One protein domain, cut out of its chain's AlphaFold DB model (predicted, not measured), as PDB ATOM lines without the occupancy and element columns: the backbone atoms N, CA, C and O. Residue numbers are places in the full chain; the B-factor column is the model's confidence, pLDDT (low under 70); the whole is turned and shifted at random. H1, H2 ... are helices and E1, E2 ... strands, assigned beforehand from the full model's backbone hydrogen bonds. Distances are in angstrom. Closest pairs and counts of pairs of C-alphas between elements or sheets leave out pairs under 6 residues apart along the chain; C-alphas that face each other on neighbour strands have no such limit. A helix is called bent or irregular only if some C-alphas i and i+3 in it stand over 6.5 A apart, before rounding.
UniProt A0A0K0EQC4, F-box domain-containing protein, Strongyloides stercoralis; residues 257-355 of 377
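This is residues 257 to 355 of the 377 residues of the protein "F-box domain-containing protein" of Strongyloides stercoralis (UniProt A0A0K0EQC4). A twisted sheet of four strands has a short helix, H1, over one face, while the other face is bare of helices; from one end of the sheet, past H2, an arm with H3 and H4 sticks out, residues 330 to 355 standing free. The printed part has 99 residues, with E1 H1 E2 E3 E4 H2 H3 H4 along the chain, of mixed class; the sheet is mixed, in the order E1 E4 E3 E2. It is loose, with a radius of gyration of the C-alphas of 16.8 A, and flat, spanning 53 by 38 by 20 A.

Find C-alpha 264 at (-37.546, 25.032, 24.824), where E1, residues 264 to 269, begins. E4, residues 317 to 325, measures 24.7 A, E3, residues 302 to 310, 26.4 A; E2 is residues 290 to 293. H1 is residues 276 to 283 and H2 residues 326 to 329. H3, residues 334 to 346, measures 18.0 A; H4, residues 348 to 355, ends at C-alpha 355, (-24.087, 28.252, -4.863).

E1 and E4 are parallel; look at N 266 and O 321, 2.8 A. E4 and E3 form an antiparallel hairpin, with N 307 and O 320 at 2.8 A, and E3 and E2 another, with N 290 and O 308 at 2.7 A. E2 E3 E4 are a meander, each strand the antiparallel neighbour of the one before. E1, H1, E2 make a split strand-helix-strand unit, two strands running the same way with E4 and E3 between them; its crossover is right-handed. H1 is on the sheet over E3, at a height of 8.9 A, the closest C-alphas being Val 276 and Ser 303, 6.8 A. H2, irregular with C-alphas 326 and 329 7.8 A apart, only grazes the sheet. H3 and H4 are close but not clearly touching, C-alphas of Ile 344 and Ile 351 at 7.8 A, and not on the sheet. In H1, H3 and H4 every O i to N i+4 pair is within hydrogen-bond range; H2 is too short for one.

The farthest C-alphas, Glu 273 and Phe 355, are 53.0 A apart. The printed part has no cut and no long link. Mean pLDDT of the printed part is 80.8; it is under 70 at residue 287, residues 296 to 300, residues 327 to 342 and residue 346.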
ATOM      1  N   GLY A 257     -42.689   9.818  11.606       82.17
ATOM      2  CA  GLY A 257     -42.022   8.885  12.513       82.17
ATOM      3  C   GLY A 257     -40.628   9.335  12.961       82.17
ATOM      4  O   GLY A 257     -40.001   8.638  13.767       82.17
ATOM      5  N   GLU A 258     -40.137  10.489  12.498       83.57
ATOM      6  CA  GLU A 258     -38.857  11.032  12.940       83.57
ATOM      7  C   GLU A 258     -38.949  11.598  14.359       83.57
ATOM      8  O   GLU A 258     -39.960  12.146  14.801       83.57
ATOM      9  N   CYS A 259     -37.852  11.470  15.101       84.22
ATOM     10  CA  CYS A 259     -37.746  12.031  16.440       84.22
ATOM     11  C   CYS A 259     -37.780  13.561  16.405       84.22
ATOM     12  O   CYS A 259     -36.882  14.182  15.840       84.22
ATOM     13  N   TYR A 260     -38.731  14.164  17.116       84.10
ATOM     14  CA  TYR A 260     -38.861  15.613  17.222       84.10
ATOM     15  C   TYR A 260     -38.585  16.088  18.646       84.10
ATOM     16  O   TYR A 260     -39.393  15.916  19.559       84.10
ATOM     17  N   HIS A 261     -37.422  16.712  18.837       84.21
ATOM     18  CA  HIS A 261     -36.954  17.172  20.148       84.21
ATOM     19  C   HIS A 261     -36.498  18.624  20.106       84.21
ATOM     20  O   HIS A 261     -35.302  18.904  20.215       84.21
ATOM     21  N   PRO A 262     -37.423  19.582  19.944       87.06
ATOM     22  CA  PRO A 262     -37.058  20.973  20.119       87.06
ATOM     23  C   PRO A 262     -36.553  21.203  21.550       87.06
ATOM     24  O   PRO A 262     -37.102  20.659  22.511       87.06
ATOM     25  N   THR A 263     -35.547  22.060  21.697       93.14
ATOM     26  CA  THR A 263     -35.193  22.643  22.994       93.14
ATOM     27  C   THR A 263     -36.091  23.850  23.248       93.14
ATOM     28  O   THR A 263     -36.060  24.815  22.479       93.14
ATOM     29  N   LEU A 264     -36.866  23.830  24.337       96.57
ATOM     30  CA  LEU A 264     -37.546  25.032  24.824       96.57
ATOM     31  C   LEU A 264     -36.564  25.872  25.633       96.57
ATOM     32  O   LEU A 264     -35.995  25.378  26.599       96.57
ATOM     33  N   LYS A 265     -36.441  27.155  25.302       96.67
ATOM     34  CA  LYS A 265     -35.796  28.153  26.160       96.67
ATOM     35  C   LYS A 265     -36.854  29.063  26.764       96.67
ATOM     36  O   LYS A 265     -37.527  29.787  26.027       96.67
ATOM     37  N   LEU A 266     -37.015  29.002  28.081       96.47
ATOM     38  CA  LEU A 266     -37.939  29.819  28.856       96.47
ATOM     39  C   LEU A 266     -37.156  30.846  29.680       96.47
ATOM     40  O   LEU A 266     -36.482  30.490  30.638       96.47
ATOM     41  N   TYR A 267     -37.292  32.116  29.321       94.74
ATOM     42  CA  TYR A 267     -36.691  33.242  30.022       94.74
ATOM     43  C   TYR A 267     -37.715  33.894  30.946       94.74
ATOM     44  O   TYR A 267     -38.808  34.280  30.510       94.74
ATOM     45  N   LEU A 268     -37.338  34.048  32.209       93.51
ATOM     46  CA  LEU A 268     -38.162  34.599  33.278       93.51
ATOM     47  C   LEU A 268     -37.399  35.724  34.001       93.51
ATOM     48  O   LEU A 268     -36.165  35.760  33.954       93.51
ATOM     49  N   PRO A 269     -38.103  36.664  34.656       89.98
ATOM     50  CA  PRO A 269     -37.462  37.670  35.495       89.98
ATOM     51  C   PRO A 269     -36.627  37.022  36.596       89.98
ATOM     52  O   PRO A 269     -37.042  36.022  37.184       89.98
ATOM     53  N   TYR A 270     -35.466  37.607  36.879       86.39
ATOM     54  CA  TYR A 270     -34.668  37.216  38.033       86.39
ATOM     55  C   TYR A 270     -35.362  37.568  39.350       86.39
ATOM     56  O   TYR A 270     -36.053  38.582  39.459       86.39
ATOM     57  N   ASP A 271     -35.165  36.695  40.329       83.13
ATOM     58  CA  ASP A 271     -35.712  36.779  41.672       83.13
ATOM     59  C   ASP A 271     -34.681  36.145  42.613       83.13
ATOM     60  O   ASP A 271     -34.403  34.947  42.518       83.13
ATOM     61  N   GLU A 272     -34.070  36.967  43.469       75.75
ATOM     62  CA  GLU A 272     -32.988  36.569  44.381       75.75
ATOM     63  C   GLU A 272     -33.415  35.460  45.352       75.75
ATOM     64  O   GLU A 272     -32.593  34.640  45.768       75.75
ATOM     65  N   GLU A 273     -34.708  35.382  45.687       77.70
ATOM     66  CA  GLU A 273     -35.236  34.374  46.610       77.70
ATOM     67  C   GLU A 273     -35.377  32.989  45.950       77.70
ATOM     68  O   GLU A 273     -35.562  31.969  46.635       77.70
ATOM     69  N   ARG A 274     -35.273  32.909  44.613       76.50
ATOM     70  CA  ARG A 274     -35.431  31.648  43.877       76.50
ATOM     71  C   ARG A 274     -34.203  30.765  44.000       76.50
ATOM     72  O   ARG A 274     -33.204  30.894  43.294       76.50
ATOM     73  N   ILE A 275     -34.350  29.727  44.811       81.98
ATOM     74  CA  ILE A 275     -33.419  28.601  44.831       81.98
ATOM     75  C   ILE A 275     -33.664  27.735  43.589       81.98
ATOM     76  O   ILE A 275     -34.676  27.039  43.500       81.98
ATOM     77  N   VAL A 276     -32.699  27.707  42.666       86.96
ATOM     78  CA  VAL A 276     -32.751  26.959  41.391       86.96
ATOM     79  C   VAL A 276     -33.260  25.527  41.560       86.96
ATOM     80  O   VAL A 276     -34.172  25.091  40.857       86.96
ATOM     81  N   ARG A 277     -32.728  24.790  42.542       87.56
ATOM     82  CA  ARG A 277     -33.131  23.399  42.781       87.56
ATOM     83  C   ARG A 277     -34.582  23.266  43.255       87.56
ATOM     84  O   ARG A 277     -35.251  22.296  42.903       87.56
ATOM     85  N   ARG A 278     -35.076  24.229  44.039       91.53
ATOM     86  CA  ARG A 278     -36.477  24.278  44.480       91.53
ATOM     87  C   ARG A 278     -37.395  24.537  43.288       91.53
ATOM     88  O   ARG A 278     -38.402  23.851  43.158       91.53
ATOM     89  N   GLU A 279     -37.005  25.445  42.397       92.40
ATOM     90  CA  GLU A 279     -37.749  25.735  41.170       92.40
ATOM     91  C   GLU A 279     -37.789  24.542  40.218       92.40
ATOM     92  O   GLU A 279     -38.859  24.208  39.706       92.40
ATOM     93  N   PHE A 280     -36.671  23.830  40.047       94.38
ATOM     94  CA  PHE A 280     -36.673  22.572  39.305       94.38
ATOM     95  C   PHE A 280     -37.675  21.583  39.909       94.38
ATOM     96  O   PHE A 280     -38.554  21.098  39.205       94.38
ATOM     97  N   ASN A 281     -37.622  21.334  41.220       94.27
ATOM     98  CA  ASN A 281     -38.556  20.410  41.867       94.27
ATOM     99  C   ASN A 281     -40.022  20.880  41.760       94.27
ATOM    100  O   ASN A 281     -40.911  20.050  41.595       94.27
ATOM    101  N   ARG A 282     -40.290  22.194  41.806       94.47
ATOM    102  CA  ARG A 282     -41.642  22.762  41.627       94.47
ATOM    103  C   ARG A 282     -42.176  22.521  40.216       94.47
ATOM    104  O   ARG A 282     -43.340  22.157  40.044       94.47
ATOM    105  N   LEU A 283     -41.336  22.731  39.207       95.04
ATOM    106  CA  LEU A 283     -41.702  22.621  37.795       95.04
ATOM    107  C   LEU A 283     -41.663  21.167  37.291       95.04
ATOM    108  O   LEU A 283     -42.356  20.824  36.329       95.04
ATOM    109  N   PHE A 284     -40.891  20.298  37.949       95.08
ATOM    110  CA  PHE A 284     -40.613  18.907  37.574       95.08
ATOM    111  C   PHE A 284     -40.763  17.913  38.757       95.08
ATOM    112  O   PHE A 284     -39.874  17.092  38.972       95.08
ATOM    113  N   PRO A 285     -41.889  17.909  39.505       88.16
ATOM    114  CA  PRO A 285     -42.004  17.206  40.795       88.16
ATOM    115  C   PRO A 285     -41.991  15.671  40.724       88.16
ATOM    116  O   PRO A 285     -41.744  15.013  41.730       88.16
ATOM    117  N   SER A 286     -42.300  15.075  39.572       76.57
ATOM    118  CA  SER A 286     -42.510  13.618  39.439       76.57
ATOM    119  C   SER A 286     -42.029  13.084  38.093       76.57
ATOM    120  O   SER A 286     -42.626  12.181  37.514       76.57
ATOM    121  N   SER A 287     -41.021  13.730  37.516       68.20
ATOM    122  CA  SER A 287     -40.776  13.619  36.084       68.20
ATOM    123  C   SER A 287     -39.551  12.772  35.759       68.20
ATOM    124  O   SER A 287     -38.570  12.788  36.493       68.20
ATOM    125  N   SER A 288     -39.578  12.110  34.603       86.81
ATOM    126  CA  SER A 288     -38.423  11.461  33.967       86.81
ATOM    127  C   SER A 288     -37.331  12.441  33.512       86.81
ATOM    128  O   SER A 288     -36.441  12.059  32.756       86.81
ATOM    129  N   TYR A 289     -37.409  13.707  33.935       93.53
ATOM    130  CA  TYR A 289     -36.430  14.719  33.591       93.53
ATOM    131  C   TYR A 289     -35.261  14.699  34.574       93.53
ATOM    132  O   TYR A 289     -35.437  14.738  35.791       93.53
ATOM    133  N   ILE A 290     -34.060  14.701  34.016       93.75
ATOM    134  CA  ILE A 290     -32.788  14.815  34.712       93.75
ATOM    135  C   ILE A 290     -32.454  16.302  34.832       93.75
ATOM    136  O   ILE A 290     -32.544  17.054  33.861       93.75
ATOM    137  N   TYR A 291     -32.082  16.725  36.038       94.24
ATOM    138  CA  TYR A 291     -31.600  18.078  36.291       94.24
ATOM    139  C   TYR A 291     -30.230  18.289  35.654       94.24
ATOM    140  O   TYR A 291     -29.315  17.496  35.884       94.24
ATOM    141  N   GLN A 292     -30.076  19.403  34.949       93.07
ATOM    142  CA  GLN A 292     -28.799  19.889  34.455       93.07
ATOM    143  C   GLN A 292     -28.572  21.310  34.965       93.07
ATOM    144  O   GLN A 292     -29.441  22.167  34.838       93.07
ATOM    145  N   ASP A 293     -27.410  21.563  35.555       90.13
ATOM    146  CA  ASP A 293     -27.044  22.907  35.988       90.13
ATOM    147  C   ASP A 293     -26.349  23.649  34.843       90.13
ATOM    148  O   ASP A 293     -25.399  23.124  34.259       90.13
ATOM    149  N   TYR A 294     -26.818  24.856  34.533       87.21
ATOM    150  CA  TYR A 294     -26.221  25.729  33.523       87.21
ATOM    151  C   TYR A 294     -25.533  26.949  34.135       87.21
ATOM    152  O   TYR A 294     -25.248  27.916  33.427       87.21
ATOM    153  N   LYS A 295     -25.251  26.930  35.444       76.36
ATOM    154  CA  LYS A 295     -24.542  28.015  36.117       76.36
ATOM    155  C   LYS A 295     -23.222  28.331  35.408       76.36
ATOM    156  O   LYS A 295     -22.257  27.573  35.477       76.36
ATOM    157  N   SER A 296     -23.173  29.490  34.758       69.48
ATOM    158  CA  SER A 296     -21.926  30.066  34.273       69.48
ATOM    159  C   SER A 296     -21.220  30.753  35.438       69.48
ATOM    160  O   SER A 296     -21.804  31.589  36.126       69.48
ATOM    161  N   ASN A 297     -19.940  30.439  35.643       66.93
ATOM    162  CA  ASN A 297     -19.109  31.110  36.649       66.93
ATOM    163  C   ASN A 297     -18.898  32.610  36.354       66.93
ATOM    164  O   ASN A 297     -18.345  33.314  37.193       66.93
ATOM    165  N   GLN A 298     -19.297  33.098  35.173       66.69
ATOM    166  CA  GLN A 298     -19.034  34.467  34.711       66.69
ATOM    167  C   GLN A 298     -20.256  35.396  34.776       66.69
ATOM    168  O   GLN A 298     -20.114  36.601  34.582       66.69
ATOM    169  N   SER A 299     -21.454  34.875  35.041       63.35
ATOM    170  CA  SER A 299     -22.691  35.661  35.058       63.35
ATOM    171  C   SER A 299     -23.191  35.818  36.491       63.35
ATOM    172  O   SER A 299     -23.860  34.932  37.019       63.35
ATOM    173  N   TYR A 300     -22.876  36.947  37.128       62.01
ATOM    174  CA  TYR A 300     -23.284  37.206  38.516       62.01
ATOM    175  C   TYR A 300     -24.810  37.264  38.707       62.01
ATOM    176  O   TYR A 300     -25.288  37.035  39.811       62.01
ATOM    177  N   ASN A 301     -25.578  37.479  37.633       73.49
ATOM    178  CA  ASN A 301     -26.988  37.873  37.719       73.49
ATOM    179  C   ASN A 301     -27.913  36.991  36.859       73.49
ATOM    180  O   ASN A 301     -28.939  37.449  36.340       73.49
ATOM    181  N   THR A 302     -27.523  35.730  36.644       78.76
ATOM    182  CA  THR A 302     -28.378  34.749  35.968       78.76
ATOM    183  C   THR A 302     -28.354  33.405  36.671       78.76
ATOM    184  O   THR A 302     -27.287  32.882  36.995       78.76
ATOM    185  N   SER A 303     -29.531  32.811  36.819       85.88
ATOM    186  CA  SER A 303     -29.710  31.456  37.325       85.88
ATOM    187  C   SER A 303     -30.372  30.627  36.235       85.88
ATOM    188  O   SER A 303     -31.543  30.829  35.928       85.88
ATOM    189  N   SER A 304     -29.624  29.700  35.641       90.77
ATOM    190  CA  SER A 304     -30.109  28.855  34.550       90.77
ATOM    191  C   SER A 304     -30.027  27.382  34.917       90.77
ATOM    192  O   SER A 304     -29.030  26.931  35.482       90.77
ATOM    193  N   PHE A 305     -31.052  26.618  34.553       93.59
ATOM    194  CA  PHE A 305     -31.038  25.165  34.666       93.59
ATOM    195  C   PHE A 305     -31.753  24.509  33.486       93.59
ATOM    196  O   PHE A 305     -32.636  25.090  32.854       93.59
ATOM    197  N   GLY A 306     -31.354  23.279  33.198       94.55
ATOM    198  CA  GLY A 306     -31.943  22.404  32.203       94.55
ATOM    199  C   GLY A 306     -32.729  21.271  32.847       94.55
ATOM    200  O   GLY A 306     -32.417  20.788  33.939       94.55
ATOM    201  N   ALA A 307     -33.751  20.824  32.134       95.62
ATOM    202  CA  ALA A 307     -34.458  19.588  32.386       95.62
ATOM    203  C   ALA A 307     -34.363  18.725  31.124       95.62
ATOM    204  O   ALA A 307     -34.942  19.071  30.090       95.62
ATOM    205  N   LEU A 308     -33.673  17.588  31.226       94.20
ATOM    206  CA  LEU A 308     -33.437  16.656  30.121       94.20
ATOM    207  C   LEU A 308     -34.299  15.404  30.254       94.20
ATOM    208  O   LEU A 308     -34.229  14.726  31.272       94.20
ATOM    209  N   LYS A 309     -35.051  15.030  29.222       92.41
ATOM    210  CA  LYS A 309     -35.798  13.765  29.168       92.41
ATOM    211  C   LYS A 309     -35.347  12.957  27.958       92.41
ATOM    212  O   LYS A 309     -35.355  13.469  26.843       92.41
ATOM    213  N   LEU A 310     -35.002  11.687  28.160       89.41
ATOM    214  CA  LEU A 310     -34.749  10.770  27.048       89.41
ATOM    215  C   LEU A 310     -36.041  10.521  26.263       89.41
ATOM    216  O   LEU A 310     -37.106  10.297  26.844       89.41
ATOM    217  N   CYS A 311     -35.933  10.551  24.940       85.14
ATOM    218  CA  CYS A 311     -37.021  10.150  24.059       85.14
ATOM    219  C   CYS A 311     -37.360   8.662  24.225       85.14
ATOM    220  O   CYS A 311     -36.533   7.878  24.695       85.14
ATOM    221  N   SER A 312     -38.550   8.252  23.782       81.38
ATOM    222  CA  SER A 312     -38.980   6.844  23.793       81.38
ATOM    223  C   SER A 312     -38.013   5.908  23.056       81.38
ATOM    224  O   SER A 312     -37.823   4.773  23.477       81.38
ATOM    225  N   ASN A 313     -37.348   6.400  22.007       81.77
ATOM    226  CA  ASN A 313     -36.358   5.644  21.234       81.77
ATOM    227  C   ASN A 313     -34.970   5.578  21.904       81.77
ATOM    228  O   ASN A 313     -34.064   4.941  21.370       81.77
ATOM    229  N   GLY A 314     -34.756   6.280  23.023       79.63
ATOM    230  CA  GLY A 314     -33.499   6.300  23.780       79.63
ATOM    231  C   GLY A 314     -32.307   6.998  23.106       79.63
ATOM    232  O   GLY A 314     -31.248   7.090  23.718       79.63
ATOM    233  N   ARG A 315     -32.446   7.498  21.869       83.13
ATOM    234  CA  ARG A 315     -31.329   8.065  21.078       83.13
ATOM    235  C   ARG A 315     -31.127   9.571  21.238       83.13
ATOM    236  O   ARG A 315     -30.025  10.063  21.038       83.13
ATOM    237  N   HIS A 316     -32.181  10.297  21.588       88.10
ATOM    238  CA  HIS A 316     -32.187  11.754  21.667       88.10
ATOM    239  C   HIS A 316     -32.760  12.234  23.001       88.10
ATOM    240  O   HIS A 316     -33.458  11.491  23.700       88.10
ATOM    241  N   GLN A 317     -32.480  13.492  23.338       88.51
ATOM    242  CA  GLN A 317     -32.952  14.143  24.555       88.51
ATOM    243  C   GLN A 317     -33.845  15.332  24.204       88.51
ATOM    244  O   GLN A 317     -33.476  16.182  23.399       88.51
ATOM    245  N   LYS A 318     -35.016  15.391  24.837       90.31
ATOM    246  CA  LYS A 318     -35.867  16.577  24.890       90.31
ATOM    247  C   LYS A 318     -35.391  17.454  26.032       90.31
ATOM    248  O   LYS A 318     -35.272  16.983  27.163       90.31
ATOM    249  N   GLU A 319     -35.189  18.727  25.744       94.68
ATOM    250  CA  GLU A 319     -34.638  19.668  26.704       94.68
ATOM    251  C   GLU A 319     -35.578  20.851  26.942       94.68
ATOM    252  O   GLU A 319     -36.156  21.429  26.017       94.68
ATOM    253  N   ILE A 320     -35.705  21.229  28.211       95.89
ATOM    254  CA  ILE A 320     -36.303  22.493  28.632       95.89
ATOM    255  C   ILE A 320     -35.257  23.252  29.439       95.89
ATOM    256  O   ILE A 320     -34.879  22.812  30.521       95.89
ATOM    257  N   VAL A 321     -34.821  24.395  28.927       95.83
ATOM    258  CA  VAL A 321     -33.930  25.328  29.615       95.83
ATOM    259  C   VAL A 321     -34.769  26.443  30.216       95.83
ATOM    260  O   VAL A 321     -35.561  27.077  29.514       95.83
ATOM    261  N   VAL A 322     -34.589  26.687  31.506       94.90
ATOM    262  CA  VAL A 322     -35.188  27.809  32.225       94.90
ATOM    263  C   VAL A 322     -34.067  28.744  32.647       94.90
ATOM    264  O   VAL A 322     -33.140  28.318  33.334       94.90
ATOM    265  N   ASP A 323     -34.163  30.002  32.233       92.68
ATOM    266  CA  ASP A 323     -33.190  31.053  32.514       92.68
ATOM    267  C   ASP A 323     -33.874  32.207  33.255       92.68
ATOM    268  O   ASP A 323     -34.818  32.826  32.755       92.68
ATOM    269  N   TYR A 324     -33.397  32.481  34.465       90.54
ATOM    270  CA  TYR A 324     -33.749  33.657  35.247       90.54
ATOM    271  C   TYR A 324     -32.661  34.710  35.072       90.54
ATOM    272  O   TYR A 324     -31.545  34.507  35.548       90.54
ATOM    273  N   SER A 325     -32.983  35.845  34.451       84.94
ATOM    274  CA  SER A 325     -32.001  36.899  34.167       84.94
ATOM    275  C   SER A 325     -32.475  38.274  34.628       84.94
ATOM    276  O   SER A 325     -33.613  38.669  34.367       84.94
ATOM    277  N   GLU A 326     -31.591  39.034  35.283       75.40
ATOM    278  CA  GLU A 326     -31.841  40.451  35.597       75.40
ATOM    279  C   GLU A 326     -31.916  41.305  34.332       75.40
ATOM    280  O   GLU A 326     -32.685  42.264  34.241       75.40
ATOM    281  N   VAL A 327     -31.165  40.911  33.298       68.38
ATOM    282  CA  VAL A 327     -31.082  41.595  32.001       68.38
ATOM    283  C   VAL A 327     -32.314  41.284  31.134       68.38
ATOM    284  O   VAL A 327     -32.304  41.404  29.904       68.38
ATOM    285  N   PHE A 328     -33.434  40.935  31.775       66.32
ATOM    286  CA  PHE A 328     -34.711  40.657  31.135       66.32
ATOM    287  C   PHE A 328     -35.104  41.769  30.148       66.32
ATOM    288  O   PHE A 328     -35.597  41.475  29.063       66.32
ATOM    289  N   ASN A 329     -34.799  43.032  30.451       62.85
ATOM    290  CA  ASN A 329     -35.153  44.152  29.578       62.85
ATOM    291  C   ASN A 329     -34.174  44.400  28.409       62.85
ATOM    292  O   ASN A 329     -34.625  44.886  27.376       62.85
ATOM    293  N   ASN A 330     -32.880  44.047  28.506       54.89
ATOM    294  CA  ASN A 330     -31.890  44.470  27.492       54.89
ATOM    295  C   ASN A 330     -31.566  43.409  26.423       54.89
ATOM    296  O   ASN A 330     -31.053  43.760  25.368       54.89
ATOM    297  N   GLN A 331     -31.888  42.127  26.626       50.14
ATOM    298  CA  GLN A 331     -31.533  41.051  25.672       50.14
ATOM    299  C   GLN A 331     -32.373  41.019  24.367       50.14
ATOM    300  O   GLN A 331     -32.459  39.982  23.714       50.14
ATOM    301  N   THR A 332     -33.053  42.097  23.959       50.13
ATOM    302  CA  THR A 332     -33.870  42.061  22.727       50.13
ATOM    303  C   THR A 332     -33.044  42.153  21.437       50.13
ATOM    304  O   THR A 332     -33.544  41.740  20.388       50.13
ATOM    305  N   THR A 333     -31.804  42.655  21.489       50.21
ATOM    306  CA  THR A 333     -30.962  42.896  20.302       50.21
ATOM    307  C   THR A 333     -30.175  41.670  19.846       50.21
ATOM    308  O   THR A 333     -30.197  41.364  18.650       50.21
ATOM    309  N   ASP A 334     -29.559  40.931  20.773       50.57
ATOM    310  CA  ASP A 334     -28.642  39.832  20.426       50.57
ATOM    311  C   ASP A 334     -29.355  38.694  19.689       50.57
ATOM    312  O   ASP A 334     -28.814  38.099  18.759       50.57
ATOM    313  N   ASP A 335     -30.635  38.469  19.983       51.59
ATOM    314  CA  ASP A 335     -31.362  37.372  19.353       51.59
ATOM    315  C   ASP A 335     -31.769  37.621  17.889       51.59
ATOM    316  O   ASP A 335     -32.178  36.696  17.185       51.59
ATOM    317  N   THR A 336     -31.726  38.868  17.407       50.46
ATOM    318  CA  THR A 336     -31.993  39.125  15.979       50.46
ATOM    319  C   THR A 336     -30.814  38.711  15.104       50.46
ATOM    320  O   THR A 336     -31.032  38.172  14.017       50.46
ATOM    321  N   ILE A 337     -29.590  38.878  15.613       47.97
ATOM    322  CA  ILE A 337     -28.362  38.400  14.972       47.97
ATOM    323  C   ILE A 337     -28.355  36.870  14.988       47.97
ATOM    324  O   ILE A 337     -28.193  36.260  13.931       47.97
ATOM    325  N   THR A 338     -28.697  36.248  16.125       52.62
ATOM    326  CA  THR A 338     -28.766  34.780  16.195       52.62
ATOM    327  C   THR A 338     -29.847  34.189  15.297       52.62
ATOM    328  O   THR A 338     -29.710  33.043  14.886       52.62
ATOM    329  N   PHE A 339     -30.905  34.929  14.934       50.00
ATOM    330  CA  PHE A 339     -31.852  34.444  13.927       50.00
ATOM    331  C   PHE A 339     -31.240  34.449  12.528       50.00
ATOM    332  O   PHE A 339     -31.463  33.496  11.791       50.00
ATOM    333  N   TYR A 340     -30.509  35.494  12.130       56.83
ATOM    334  CA  TYR A 340     -29.862  35.509  10.813       56.83
ATOM    335  C   TYR A 340     -28.774  34.433  10.735       56.83
ATOM    336  O   TYR A 340     -28.718  33.693   9.759       56.83
ATOM    337  N   GLU A 341     -27.996  34.261  11.804       61.44
ATOM    338  CA  GLU A 341     -27.023  33.174  11.931       61.44
ATOM    339  C   GLU A 341     -27.695  31.800  11.928       61.44
ATOM    340  O   GLU A 341     -27.286  30.937  11.162       61.44
ATOM    341  N   ARG A 342     -28.774  31.590  12.698       57.89
ATOM    342  CA  ARG A 342     -29.543  30.335  12.652       57.89
ATOM    343  C   ARG A 342     -30.188  30.106  11.303       57.89
ATOM    344  O   ARG A 342     -30.198  28.982  10.849       57.89
ATOM    345  N   PHE A 343     -30.696  31.138  10.641       70.22
ATOM    346  CA  PHE A 343     -31.233  31.006   9.292       70.22
ATOM    347  C   PHE A 343     -30.132  30.572   8.320       70.22
ATOM    348  O   PHE A 343     -30.360  29.667   7.526       70.22
ATOM    349  N   ILE A 344     -28.936  31.159   8.411       70.11
ATOM    350  CA  ILE A 344     -27.783  30.716   7.620       70.11
ATOM    351  C   ILE A 344     -27.424  29.269   7.958       70.11
ATOM    352  O   ILE A 344     -27.196  28.502   7.036       70.11
ATOM    353  N   ILE A 345     -27.401  28.884   9.236       70.31
ATOM    354  CA  ILE A 345     -27.045  27.528   9.680       70.31
ATOM    355  C   ILE A 345     -28.096  26.502   9.235       70.31
ATOM    356  O   ILE A 345     -27.745  25.510   8.605       70.31
ATOM    357  N   ASP A 346     -29.377  26.757   9.502       67.60
ATOM    358  CA  ASP A 346     -30.500  25.871   9.174       67.60
ATOM    359  C   ASP A 346     -30.632  25.671   7.655       67.60
ATOM    360  O   ASP A 346     -31.045  24.606   7.209       67.60
ATOM    361  N   ASN A 347     -30.251  26.673   6.852       79.00
ATOM    362  CA  ASN A 347     -30.329  26.623   5.389       79.00
ATOM    363  C   ASN A 347     -28.944  26.509   4.732       79.00
ATOM    364  O   ASN A 347     -28.828  26.713   3.524       79.00
ATOM    365  N   ILE A 348     -27.880  26.191   5.483       86.67
ATOM    366  CA  ILE A 348     -26.508  26.241   4.951       86.67
ATOM    367  C   ILE A 348     -26.336  25.288   3.769       86.67
ATOM    368  O   ILE A 348     -25.688  25.636   2.788       86.67
ATOM    369  N   PHE A 349     -26.982  24.120   3.824       82.56
ATOM    370  CA  PHE A 349     -26.972  23.138   2.744       82.56
ATOM    371  C   PHE A 349     -27.706  23.632   1.497       82.56
ATOM    372  O   PHE A 349     -27.194  23.465   0.395       82.56
ATOM    373  N   GLU A 350     -28.865  24.272   1.651       86.85
ATOM    374  CA  GLU A 350     -29.619  24.835   0.527       86.85
ATOM    375  C   GLU A 350     -28.865  26.005  -0.110       86.85
ATOM    376  O   GLU A 350     -28.737  26.075  -1.332       86.85
ATOM    377  N   ILE A 351     -28.286  26.884   0.717       86.70
ATOM    378  CA  ILE A 351     -27.430  27.991   0.276       86.70
ATOM    379  C   ILE A 351     -26.218  27.442  -0.488       86.70
ATOM    380  O   ILE A 351     -25.887  27.944  -1.564       86.70
ATOM    381  N   PHE A 352     -25.578  26.389   0.026       90.17
ATOM    382  CA  PHE A 352     -24.433  25.750  -0.619       90.17
ATOM    383  C   PHE A 352     -24.821  25.062  -1.936       90.17
ATOM    384  O   PHE A 352     -24.102  25.177  -2.925       90.17
ATOM    385  N   LEU A 353     -25.985  24.411  -1.991       91.79
ATOM    386  CA  LEU A 353     -26.506  23.787  -3.206       91.79
ATOM    387  C   LEU A 353     -26.814  24.828  -4.289       91.79
ATOM    388  O   LEU A 353     -26.399  24.656  -5.435       91.79
ATOM    389  N   VAL A 354     -27.481  25.933  -3.935       92.38
ATOM    390  CA  VAL A 354     -27.730  27.056  -4.856       92.38
ATOM    391  C   VAL A 354     -26.410  27.632  -5.360       92.38
ATOM    392  O   VAL A 354     -26.265  27.868  -6.560       92.38
ATOM    393  N   PHE A 355     -25.417  27.791  -4.480       93.94
ATOM    394  CA  PHE A 355     -24.087  28.252  -4.863       93.94
ATOM    395  C   PHE A 355     -23.404  27.299  -5.859       93.94
ATOM    396  O   PHE A 355     -22.899  27.759  -6.883       93.94
TER     397      PHE A 355